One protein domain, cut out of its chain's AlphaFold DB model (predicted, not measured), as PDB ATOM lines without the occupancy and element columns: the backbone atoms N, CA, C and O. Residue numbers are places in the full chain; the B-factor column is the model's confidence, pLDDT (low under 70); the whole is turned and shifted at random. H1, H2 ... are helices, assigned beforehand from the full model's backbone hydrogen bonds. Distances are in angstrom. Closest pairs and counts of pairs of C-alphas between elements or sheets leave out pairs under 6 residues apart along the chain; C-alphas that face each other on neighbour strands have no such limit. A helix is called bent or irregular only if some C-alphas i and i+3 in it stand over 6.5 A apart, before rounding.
ATOM      1  N   ARG A  33      25.249  35.975 -24.309       94.00
ATOM      2  CA  ARG A  33      26.202  34.909 -24.636       94.00
ATOM      3  C   ARG A  33      25.472  33.611 -24.960       94.00
ATOM      4  O   ARG A  33      25.819  32.963 -25.936       94.00
ATOM      5  N   MET A  34      24.456  33.273 -24.168       93.50
ATOM      6  CA  MET A  34      23.585  32.133 -24.435       93.50
ATOM      7  C   MET A  34      22.850  32.320 -25.761       93.50
ATOM      8  O   MET A  34      22.983  31.476 -26.631       93.50
ATOM      9  N   LEU A  35      22.163  33.449 -25.965       91.06
ATOM     10  CA  LEU A  35      21.412  33.685 -27.207       91.06
ATOM     11  C   LEU A  35      22.294  33.625 -28.464       91.06
ATOM     12  O   LEU A  35      21.862  33.109 -29.483       91.06
ATOM     13  N   LYS A  36      23.541  34.104 -28.388       92.38
ATOM     14  CA  LYS A  36      24.509  34.018 -29.494       92.38
ATOM     15  C   LYS A  36      25.013  32.601 -29.765       92.38
ATOM     16  O   LYS A  36      25.498  32.349 -30.859       92.38
ATOM     17  N   ALA A  37      24.949  31.710 -28.779       94.38
ATOM     18  CA  ALA A  37      25.332  30.310 -28.938       94.38
ATOM     19  C   ALA A  37      24.219  29.461 -29.578       94.38
ATOM     20  O   ALA A  37      24.463  28.303 -29.909       94.38
ATOM     21  N   LEU A  38      23.012  30.016 -29.749       93.44
ATOM     22  CA  LEU A  38      21.912  29.331 -30.413       93.44
ATOM     23  C   LEU A  38      22.162  29.248 -31.921       93.44
ATOM     24  O   LEU A  38      22.094  30.255 -32.626       93.44
ATOM     25  N   ASP A  39      22.363  28.033 -32.422       92.19
ATOM     26  CA  ASP A  39      22.353  27.755 -33.854       92.19
ATOM     27  C   ASP A  39      20.920  27.460 -34.323       92.19
ATOM     28  O   ASP A  39      20.438  26.326 -34.287       92.19
ATOM     29  N   LEU A  40      20.214  28.510 -34.751       89.69
ATOM     30  CA  LEU A  40      18.849  28.388 -35.270       89.69
ATOM     31  C   LEU A  40      18.772  27.511 -36.526       89.69
ATOM     32  O   LEU A  40      17.770  26.824 -36.720       89.69
ATOM     33  N   ALA A  41      19.805  27.518 -37.371       93.06
ATOM     34  CA  ALA A  41      19.805  26.726 -38.596       93.06
ATOM     35  C   ALA A  41      19.872  25.230 -38.268       93.06
ATOM     36  O   ALA A  41      19.132  24.438 -38.853       93.06
ATOM     37  N   ASP A  42      20.694  24.851 -37.288       93.12
ATOM     38  CA  ASP A  42      20.766  23.476 -36.796       93.12
ATOM     39  C   ASP A  42      19.442  23.014 -36.172       93.12
ATOM     40  O   ASP A  42      18.965  21.923 -36.487       93.12
ATOM     41  N   VAL A  43      18.801  23.857 -35.354       92.69
ATOM     42  CA  VAL A  43      17.492  23.549 -34.749       92.69
ATOM     43  C   VAL A  43      16.427  23.305 -35.818       92.69
ATOM     44  O   VAL A  43      15.726  22.293 -35.770       92.69
ATOM     45  N   VAL A  44      16.324  24.194 -36.811       93.75
ATOM     46  CA  VAL A  44      15.359  24.059 -37.914       93.75
ATOM     47  C   VAL A  44      15.637  22.796 -38.724       93.75
ATOM     48  O   VAL A  44      14.714  22.046 -39.029       93.75
ATOM     49  N   ARG A  45      16.910  22.522 -39.029       95.81
ATOM     50  CA  ARG A  45      17.330  21.332 -39.777       95.81
ATOM     51  C   ARG A  45      16.999  20.033 -39.041       95.81
ATOM     52  O   ARG A  45      16.634  19.054 -39.685       95.81
ATOM     53  N   ARG A  46      17.151  20.003 -37.715       93.94
ATOM     54  CA  ARG A  46      16.801  18.843 -36.879       93.94
ATOM     55  C   ARG A  46      15.296  18.705 -36.659       93.94
ATOM     56  O   ARG A  46      14.844  17.607 -36.361       93.94
ATOM     57  N   GLY A  47      14.543  19.798 -36.791       93.19
ATOM     58  CA  GLY A  47      13.103  19.826 -36.540       93.19
ATOM     59  C   GLY A  47      12.737  19.574 -35.077       93.19
ATOM     60  O   GLY A  47      11.615  19.162 -34.799       93.19
ATOM     61  N   ASP A  48      13.672  19.795 -34.149       90.25
ATOM     62  CA  ASP A  48      13.487  19.529 -32.723       90.25
ATOM     63  C   ASP A  48      13.301  20.842 -31.938       90.25
ATOM     64  O   ASP A  48      14.282  21.528 -31.628       90.25
ATOM     65  N   PRO A  49      12.054  21.216 -31.596       85.56
ATOM     66  CA  PRO A  49      11.773  22.452 -30.875       85.56
ATOM     67  C   PRO A  49      12.187  22.397 -29.399       85.56
ATOM     68  O   PRO A  49      12.260  23.451 -28.765       85.56
ATOM     69  N   THR A  50      12.487  21.220 -28.834       90.19
ATOM     70  CA  THR A  50      12.908  21.098 -27.424       90.19
ATOM     71  C   THR A  50      14.241  21.808 -27.182       90.19
ATOM     72  O   THR A  50      14.469  22.380 -26.118       90.19
ATOM     73  N   LEU A  51      15.078  21.905 -28.220       91.31
ATOM     74  CA  LEU A  51      16.336  22.648 -28.200       91.31
ATOM     75  C   LEU A  51      16.141  24.151 -27.939       91.31
ATOM     76  O   LEU A  51      17.063  24.815 -27.465       91.31
ATOM     77  N   LEU A  52      14.952  24.696 -28.224       92.31
ATOM     78  CA  LEU A  52      14.618  26.101 -27.982       92.31
ATOM     79  C   LEU A  52      14.112  26.359 -26.566       92.31
ATOM     80  O   LEU A  52      14.141  27.509 -26.134       92.31
ATOM     81  N   GLU A  53      13.671  25.334 -25.836       90.94
ATOM     82  CA  GLU A  53      13.075  25.480 -24.507       90.94
ATOM     83  C   GLU A  53      13.931  26.315 -23.536       90.94
ATOM     84  O   GLU A  53      13.408  27.303 -23.007       90.94
ATOM     85  N   PRO A  54      15.240  26.044 -23.335       92.44
ATOM     86  CA  PRO A  54      16.040  26.843 -22.407       92.44
ATOM     87  C   PRO A  54      16.131  28.315 -22.836       92.44
ATOM     88  O   PRO A  54      16.112  29.213 -21.993       92.44
ATOM     89  N   TYR A  55      16.180  28.585 -24.142       92.94
ATOM     90  CA  TYR A  55      16.222  29.943 -24.693       92.94
ATOM     91  C   TYR A  55      14.884  30.658 -24.533       92.94
ATOM     92  O   TYR A  55      14.858  31.815 -24.115       92.94
ATOM     93  N   ALA A  56      13.780  29.969 -24.815       90.25
ATOM     94  CA  ALA A  56      12.434  30.492 -24.654       90.25
ATOM     95  C   ALA A  56      12.156  30.838 -23.187       90.25
ATOM     96  O   ALA A  56      11.670  31.934 -22.907       90.25
ATOM     97  N   LEU A  57      12.527  29.964 -22.247       92.56
ATOM     98  CA  LEU A  57      12.395  30.216 -20.810       92.56
ATOM     99  C   LEU A  57      13.236  31.416 -20.368       92.56
ATOM    100  O   LEU A  57      12.712  32.325 -19.722       92.56
ATOM    101  N   HIS A  58      14.511  31.460 -20.771       93.31
ATOM    102  CA  HIS A  58      15.400  32.580 -20.458       93.31
ATOM    103  C   HIS A  58      14.834  33.908 -20.979       93.31
ATOM    104  O   HIS A  58      14.725  34.883 -20.235       93.31
ATOM    105  N   VAL A  59      14.417  33.957 -22.248       91.81
ATOM    106  CA  VAL A  59      13.826  35.165 -22.843       91.81
ATOM    107  C   VAL A  59      12.517  35.536 -22.157       91.81
ATOM    108  O   VAL A  59      12.315  36.717 -21.906       91.81
ATOM    109  N   THR A  60      11.656  34.578 -21.810       93.81
ATOM    110  CA  THR A  60      10.344  34.831 -21.181       93.81
ATOM    111  C   THR A  60      10.468  35.636 -19.884       93.81
ATOM    112  O   THR A  60       9.685  36.561 -19.657       93.81
ATOM    113  N   PHE A  61      11.484  35.341 -19.066       92.94
ATOM    114  CA  PHE A  61      11.650  35.938 -17.734       92.94
ATOM    115  C   PHE A  61      12.741  37.013 -17.641       92.94
ATOM    116  O   PHE A  61      12.847  37.692 -16.617       92.94
ATOM    117  N   ALA A  62      13.499  37.248 -18.713       93.12
ATOM    118  CA  ALA A  62      14.515  38.292 -18.743       93.12
ATOM    119  C   ALA A  62      13.933  39.709 -18.904       93.12
ATOM    120  O   ALA A  62      12.926  39.959 -19.575       93.12
ATOM    121  N   ARG A  63      14.617  40.687 -18.314       91.25
ATOM    122  CA  ARG A  63      14.331  42.112 -18.455       91.25
ATOM    123  C   ARG A  63      14.763  42.590 -19.832       91.25
ATOM    124  O   ARG A  63      15.957  42.652 -20.131       91.25
ATOM    125  N   LEU A  64      13.789  42.981 -20.642       84.62
ATOM    126  CA  LEU A  64      14.053  43.587 -21.942       84.62
ATOM    127  C   LEU A  64      14.659  44.990 -21.766       84.62
ATOM    128  O   LEU A  64      14.339  45.670 -20.782       84.62
ATOM    129  N   PRO A  65      15.516  45.448 -22.695       77.75
ATOM    130  CA  PRO A  65      15.942  46.840 -22.743       77.75
ATOM    131  C   PRO A  65      14.727  47.769 -22.738       77.75
ATOM    132  O   PRO A  65      13.689  47.458 -23.327       77.75
ATOM    133  N   ALA A  66      14.838  48.911 -22.063       68.94
ATOM    134  CA  ALA A  66      13.757  49.882 -22.071       68.94
ATOM    135  C   ALA A  66      13.513  50.335 -23.517       68.94
ATOM    136  O   ALA A  66      14.433  50.795 -24.192       68.94
ATOM    137  N   THR A  67      12.270  50.253 -23.986       63.28
ATOM    138  CA  THR A  67      11.864  50.744 -25.314       63.28
ATOM    139  C   THR A  67      12.180  52.233 -25.497       63.28
ATOM    140  O   THR A  67      12.409  52.681 -26.615       63.28
ATOM    141  N   ALA A  68      12.281  52.986 -24.393       53.03
ATOM    142  CA  ALA A  68      12.736  54.377 -24.360       53.03
ATOM    143  C   ALA A  68      14.233  54.567 -24.688       53.03
ATOM    144  O   ALA A  68      14.645  55.673 -25.018       53.03
ATOM    145  N   THR A  69      15.050  53.512 -24.598       58.78
ATOM    146  CA  THR A  69      16.486  53.539 -24.943       58.78
ATOM    147  C   THR A  69      16.779  53.066 -26.366       58.78
ATOM    148  O   THR A  69      17.902  53.238 -26.840       58.78
ATOM    149  N   ALA A  70      15.784  52.503 -27.064       62.53
ATOM    150  CA  ALA A  70      15.905  52.151 -28.474       62.53
ATOM    151  C   ALA A  70      15.948  53.438 -29.310       62.53
ATOM    152  O   ALA A  70      14.994  54.219 -29.316       62.53
ATOM    153  N   ARG A  71      17.087  53.677 -29.970       62.81
ATOM    154  CA  ARG A  71      17.297  54.844 -30.843       62.81
ATOM    155  C   ARG A  71      16.572  54.702 -32.182       62.81
ATOM    156  O   ARG A  71      16.225  55.717 -32.775       62.81
ATOM    157  N   ASP A  72      16.341  53.468 -32.622       73.44
ATOM    158  CA  ASP A  72      15.650  53.141 -33.866       73.44
ATOM    159  C   ASP A  72      14.179  52.764 -33.583       73.44
ATOM    160  O   ASP A  72      13.916  51.929 -32.706       73.44
ATOM    161  N   PRO A  73      13.201  53.364 -34.286       70.81
ATOM    162  CA  PRO A  73      11.810  52.919 -34.265       70.81
ATOM    163  C   PRO A  73      11.627  51.415 -34.533       70.81
ATOM    164  O   PRO A  73      10.813  50.789 -33.855       70.81
ATOM    165  N   GLY A  74      12.406  50.813 -35.440       76.75
ATOM    166  CA  GLY A  74      12.292  49.383 -35.758       76.75
ATOM    167  C   GLY A  74      12.633  48.475 -34.570       76.75
ATOM    168  O   GLY A  74      11.939  47.492 -34.300       76.75
ATOM    169  N   ASP A  75      13.643  48.859 -33.785       76.94
ATOM    170  CA  ASP A  75      14.031  48.142 -32.567       76.94
ATOM    171  C   ASP A  75      12.934  48.210 -31.495       76.94
ATOM    172  O   ASP A  75      12.729  47.260 -30.734       76.94
ATOM    173  N   ARG A  76      12.208  49.331 -31.418       78.88
ATOM    174  CA  ARG A  76      11.106  49.504 -30.462       78.88
ATOM    175  C   ARG A  76       9.967  48.527 -30.743       78.88
ATOM    176  O   ARG A  76       9.483  47.892 -29.802       78.88
ATOM    177  N   ASP A  77       9.565  48.408 -32.004       83.12
ATOM    178  CA  ASP A  77       8.469  47.528 -32.417       83.12
ATOM    179  C   ASP A  77       8.837  46.056 -32.204       83.12
ATOM    180  O   ASP A  77       8.041  45.283 -31.663       83.12
ATOM    181  N   ALA A  78      10.084  45.680 -32.501       84.31
ATOM    182  CA  ALA A  78      10.596  44.345 -32.209       84.31
ATOM    183  C   ALA A  78      10.526  44.019 -30.706       84.31
ATOM    184  O   ALA A  78      10.018  42.964 -30.316       84.31
ATOM    185  N   TRP A  79      10.963  44.936 -29.833       85.75
ATOM    186  CA  TRP A  79      10.887  44.730 -28.383       85.75
ATOM    187  C   TRP A  79       9.457  44.650 -27.851       85.75
ATOM    188  O   TRP A  79       9.203  43.924 -26.886       85.75
ATOM    189  N   PHE A  80       8.515  45.358 -28.476       87.25
ATOM    190  CA  PHE A  80       7.099  45.235 -28.147       87.25
ATOM    191  C   PHE A  80       6.566  43.834 -28.473       87.25
ATOM    192  O   PHE A  80       5.941  43.207 -27.617       87.25
ATOM    193  N   VAL A  81       6.883  43.298 -29.655       89.62
ATOM    194  CA  VAL A  81       6.512  41.923 -30.032       89.62
ATOM    195  C   VAL A  81       7.104  40.913 -29.051       89.62
ATOM    196  O   VAL A  81       6.382  40.062 -28.532       89.62
ATOM    197  N   VAL A  82       8.390  41.046 -28.710       89.31
ATOM    198  CA  VAL A  82       9.029  40.176 -27.711       89.31
ATOM    199  C   VAL A  82       8.311  40.275 -26.365       89.31
ATOM    200  O   VAL A  82       8.065  39.252 -25.733       89.31
ATOM    201  N   ARG A  83       7.903  41.474 -25.930       90.69
ATOM    202  CA  ARG A  83       7.144  41.649 -24.683       90.69
ATOM    203  C   ARG A  83       5.809  40.903 -24.717       90.69
ATOM    204  O   ARG A  83       5.480  40.249 -23.728       90.69
ATOM    205  N   VAL A  84       5.060  40.985 -25.817       91.94
ATOM    206  CA  VAL A  84       3.800  40.240 -25.990       91.94
ATOM    207  C   VAL A  84       4.055  38.734 -25.926       91.94
ATOM    208  O   VAL A  84       3.332  38.026 -25.230       91.94
ATOM    209  N   LEU A  85       5.126  38.250 -26.560       92.38
ATOM    210  CA  LEU A  85       5.516  36.838 -26.513       92.38
ATOM    211  C   LEU A  85       5.907  36.384 -25.100       92.38
ATOM    212  O   LEU A  85       5.453  35.327 -24.669       92.38
ATOM    213  N   GLN A  86       6.669  37.187 -24.343       93.69
ATOM    214  CA  GLN A  86       6.973  36.894 -22.934       93.69
ATOM    215  C   GLN A  86       5.686  36.706 -22.122       93.69
ATOM    216  O   GLN A  86       5.592  35.796 -21.305       93.69
ATOM    217  N   LEU A  87       4.693  37.576 -22.335       93.94
ATOM    218  CA  LEU A  87       3.406  37.478 -21.653       93.94
ATOM    219  C   LEU A  87       2.669  36.193 -22.079       93.94
ATOM    220  O   LEU A  87       2.308  35.368 -21.244       93.94
ATOM    221  N   ALA A  88       2.506  35.959 -23.378       94.81
ATOM    222  CA  ALA A  88       1.813  34.772 -23.874       94.81
ATOM    223  C   ALA A  88       2.424  33.463 -23.334       94.81
ATOM    224  O   ALA A  88       1.699  32.612 -22.821       94.81
ATOM    225  N   ILE A  89       3.753  33.325 -23.378       94.12
ATOM    226  CA  ILE A  89       4.448  32.118 -22.909       94.12
ATOM    227  C   ILE A  89       4.315  31.952 -21.391       94.12
ATOM    228  O   ILE A  89       4.006  30.855 -20.930       94.12
ATOM    229  N   GLU A  90       4.497  33.013 -20.599       95.62
ATOM    230  CA  GLU A  90       4.348  32.931 -19.139       95.62
ATOM    231  C   GLU A  90       2.924  32.507 -18.736       95.62
ATOM    232  O   GLU A  90       2.763  31.695 -17.820       95.62
ATOM    233  N   TYR A  91       1.899  32.965 -19.460       94.69
ATOM    234  CA  TYR A  91       0.527  32.505 -19.247       94.69
ATOM    235  C   TYR A  91       0.328  31.034 -19.633       94.69
ATOM    236  O   TYR A  91      -0.281  30.278 -18.876       94.69
ATOM    237  N   LEU A  92       0.870  30.597 -20.773       93.81
ATOM    238  CA  LEU A  92       0.791  29.196 -21.203       93.81
ATOM    239  C   LEU A  92       1.481  28.251 -20.211       93.81
ATOM    240  O   LEU A  92       0.945  27.189 -19.904       93.81
ATOM    241  N   LEU A  93       2.632  28.648 -19.662       92.31
ATOM    242  CA  LEU A  93       3.330  27.885 -18.625       92.31
ATOM    243  C   LEU A  93       2.501  27.781 -17.343       92.31
ATOM    244  O   LEU A  93       2.424  26.708 -16.745       92.31
ATOM    245  N   PHE A  94       1.846  28.871 -16.941       93.06
ATOM    246  CA  PHE A  94       0.927  28.853 -15.806       93.06
ATOM    247  C   PHE A  94      -0.258  27.905 -16.040       93.06
ATOM    248  O   PHE A  94      -0.576  27.103 -15.164       93.06
ATOM    249  N   MET A  95      -0.891  27.976 -17.215       93.38
ATOM    250  CA  MET A  95      -2.014  27.105 -17.573       93.38
ATOM    251  C   MET A  95      -1.595  25.635 -17.561       93.38
ATOM    252  O   MET A  95      -2.260  24.822 -16.930       93.38
ATOM    253  N   ARG A  96      -0.438  25.316 -18.154       90.94
ATOM    254  CA  ARG A  96       0.128  23.963 -18.147       90.94
ATOM    255  C   ARG A  96       0.355  23.435 -16.730       90.94
ATOM    256  O   ARG A  96       0.020  22.289 -16.461       90.94
ATOM    257  N   ALA A  97       0.917  24.251 -15.838       90.75
ATOM    258  CA  ALA A  97       1.140  23.851 -14.449       90.75
ATOM    259  C   ALA A  97      -0.185  23.600 -13.715       90.75
ATOM    260  O   ALA A  97      -0.347  22.571 -13.069       90.75
ATOM    261  N   ARG A  98      -1.158  24.505 -13.874       90.00
ATOM    262  CA  ARG A  98      -2.489  24.371 -13.271       90.00
ATOM    263  C   ARG A  98      -3.209  23.113 -13.752       90.00
ATOM    264  O   ARG A  98      -3.812  22.415 -12.947       90.00
ATOM    265  N   ASP A  99      -3.184  22.849 -15.053       91.00
ATOM    266  CA  ASP A  99      -3.854  21.682 -15.623       91.00
ATOM    267  C   ASP A  99      -3.160  20.382 -15.169       91.00
ATOM    268  O   ASP A  99      -3.839  19.398 -14.892       91.00
ATOM    269  N   GLY A 100      -1.833  20.403 -14.984       89.50
ATOM    270  CA  GLY A 100      -1.085  19.319 -14.338       89.50
ATOM    271  C   GLY A 100      -1.543  19.049 -12.901       89.50
ATOM    272  O   GLY A 100      -1.896  17.917 -12.586       89.50
ATOM    273  N   ASP A 101      -1.647  20.090 -12.067       89.25
ATOM    274  CA  ASP A 101      -2.141  19.964 -10.685       89.25
ATOM    275  C   ASP A 101      -3.553  19.338 -10.632       89.25
ATOM    276  O   ASP A 101      -3.867  18.548  -9.738       89.25
ATOM    277  N   VAL A 102      -4.424  19.686 -11.590       88.38
ATOM    278  CA  VAL A 102      -5.781  19.122 -11.699       88.38
ATOM    279  C   VAL A 102      -5.737  17.641 -12.069       88.38
ATOM    280  O   VAL A 102      -6.447  16.843 -11.456       88.38
ATOM    281  N   LEU A 103      -4.909  17.261 -13.046       90.94
ATOM    282  CA  LEU A 103      -4.756  15.864 -13.455       90.94
ATOM    283  C   LEU A 103      -4.211  14.995 -12.317       90.94
ATOM    284  O   LEU A 103      -4.731  13.903 -12.092       90.94
ATOM    285  N   ASP A 104      -3.232  15.494 -11.562       91.31
ATOM    286  CA  ASP A 104      -2.674  14.790 -10.406       91.31
ATOM    287  C   ASP A 104      -3.727  14.580  -9.306       91.31
ATOM    288  O   ASP A 104      -3.821  13.492  -8.734       91.31
ATOM    289  N   SER A 105      -4.563  15.592  -9.039       89.19
ATOM    290  CA  SER A 105      -5.674  15.486  -8.081       89.19
ATOM    291  C   SER A 105      -6.684  14.416  -8.502       89.19
ATOM    292  O   SER A 105      -7.048  13.561  -7.698       89.19
ATOM    293  N   LEU A 106      -7.102  14.423  -9.771       90.31
ATOM    294  CA  LEU A 106      -8.036  13.426 -10.305       90.31
ATOM    295  C   LEU A 106      -7.440  12.012 -10.273       90.31
ATOM    296  O   LEU A 106      -8.142  11.052  -9.962       90.31
ATOM    297  N   GLY A 107      -6.140  11.876 -10.546       92.19
ATOM    298  CA  GLY A 107      -5.430  10.602 -10.437       92.19
ATOM    299  C   GLY A 107      -5.430  10.044  -9.010       92.19
ATOM    300  O   GLY A 107      -5.625   8.844  -8.820       92.19
ATOM    301  N   GLN A 108      -5.269  10.904  -8.000       91.56
ATOM    302  CA  GLN A 108      -5.357  10.505  -6.591       91.56
ATOM    303  C   GLN A 108      -6.778  10.099  -6.185       91.56
ATOM    304  O   GLN A 108      -6.936   9.128  -5.446       91.56
ATOM    305  N   GLU A 109      -7.800  10.811  -6.662       91.38
ATOM    306  CA  GLU A 109      -9.206  10.477  -6.402       91.38
ATOM    307  C   GLU A 109      -9.586   9.121  -7.010       91.38
ATOM    308  O   GLU A 109     -10.161   8.278  -6.321       91.38
ATOM    309  N   LEU A 110      -9.187   8.856  -8.260       92.88
ATOM    310  CA  LEU A 110      -9.408   7.559  -8.908       92.88
ATOM    311  C   LEU A 110      -8.771   6.406  -8.120       92.88
ATOM    312  O   LEU A 110      -9.440   5.414  -7.837       92.88
ATOM    313  N   GLN A 111      -7.518   6.561  -7.677       92.62
ATOM    314  CA  GLN A 111      -6.827   5.544  -6.871       92.62
ATOM    315  C   GLN A 111      -7.500   5.258  -5.521       92.62
ATOM    316  O   GLN A 111      -7.294   4.186  -4.951       92.62
ATOM    317  N   GLN A 112      -8.256   6.212  -4.974       88.06
ATOM    318  CA  GLN A 112      -9.011   6.022  -3.735       88.06
ATOM    319  C   GLN A 112     -10.335   5.293  -3.971       88.06
ATOM    320  O   GLN A 112     -10.763   4.556  -3.093       88.06
ATOM    321  N   CYS A 113     -10.966   5.470  -5.136       82.19
ATOM    322  CA  CYS A 113     -12.185   4.747  -5.513       82.19
ATOM    323  C   CYS A 113     -11.928   3.299  -5.953       82.19
ATOM    324  O   CYS A 113     -12.834   2.474  -5.877       82.19
ATOM    325  N   GLU A 114     -10.722   2.991  -6.434       82.50
ATOM    326  CA  GLU A 114     -10.320   1.636  -6.840       82.50
ATOM    327  C   GLU A 114      -9.878   0.737  -5.666       82.50
ATOM    328  O   GLU A 114      -9.581  -0.440  -5.879       82.50
ATOM    329  N   ARG A 115      -9.824   1.266  -4.434       55.88
ATOM    330  CA  ARG A 115      -9.542   0.510  -3.199       55.88
ATOM    331  C   ARG A 115     -10.815   0.185  -2.432       55.88
ATOM    332  O   ARG A 115     -10.840  -0.911  -1.831       55.88
TER     333      ARG A 115
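AT A GLANCE: This is residues 33 to 115 of the 115 residues of the protein "Dzip-like_N domain-containing protein" of Nothophytophthora sp. Chile5 (UniProt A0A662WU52). One very long straight helix, H4, makes the long axis; a much shorter helix, H3, meets it crosswise with its last residues, and at the other end of H3 the short helices H2 and H1 fold back as a small loose hook, H1 coming near H3 again. Residues 94 to 115, of which 94 to 113 belong to H4, stick out as a bare arm that makes much of the length. The printed part has 83 residues with four named helices, in the order H1, H2, H3, H4, and no named strand; the class is all helix. The whole is extended, with a radius of gyration of the C-alphas of 19.0 A and spans of 66 by 33 by 18 A.

IN THESE COORDINATES: H4, residues 73 to 113, measures 61.0 A from C-alpha 73 at (11.810, 52.919, -34.265) to C-alpha 113 at (-12.185, 4.747, -5.513). H3, residues 49 to 61, measures 18.8 A and is irregular: C-alphas 51 and 54 are 7.2 A apart. H2 is residues 40 to 46, 9.9 A long. H1 is residues 33 to 37, 6.4 A long, with C-alpha 33 at (26.202, 34.909, -24.636).

HOW THE PARTS SIT: H4 touches H3 with residues 85 to 90 alone, and H3 touches H4 with residues 59 to 61 alone. Their closest C-alphas are those of Thr 60 and Gln 86, 4.3 A apart. Their lines stand at 71 degrees, only just about perpendicular. H2 and H3 only just touch, and only at the corner by their link, with 3 pairs of C-alphas within 8 A; H3 touches H2 with residues 49 to 52 alone. The closest C-alphas there are those of Val 43 and Leu 51, 6.7 A apart. H2 and H3 run opposite ways at a shallow tilt of 33 degrees, only just short of steep. H1 and H3 are close but not clearly touching, the closest C-alphas being those of Leu 35 and Tyr 55, 6.9 A apart. H1 and H4 are apart, H2 and H4 are apart, and so are H1 and H2. Every O i to N i+4 pair is within hydrogen-bond range in H1, H2 and H4; in H3 it is 6 of 9.

THE WHOLE: The two C-alphas farthest apart are those of Arg 71 and Arg 115, 66.6 A. Without the stretches that stand free, residues 44 to 50 and 94 to 115, the body spans 32 by 26 by 16 A. The printed part has no cut. The links from H1 to H2 and from H2 to H3 are tight; that from H3 to H4, 11 residues, is long. The mean pLDDT of the printed part is 87.5, and residues 66 to 71 and residue 115, the chain's last, are under 70.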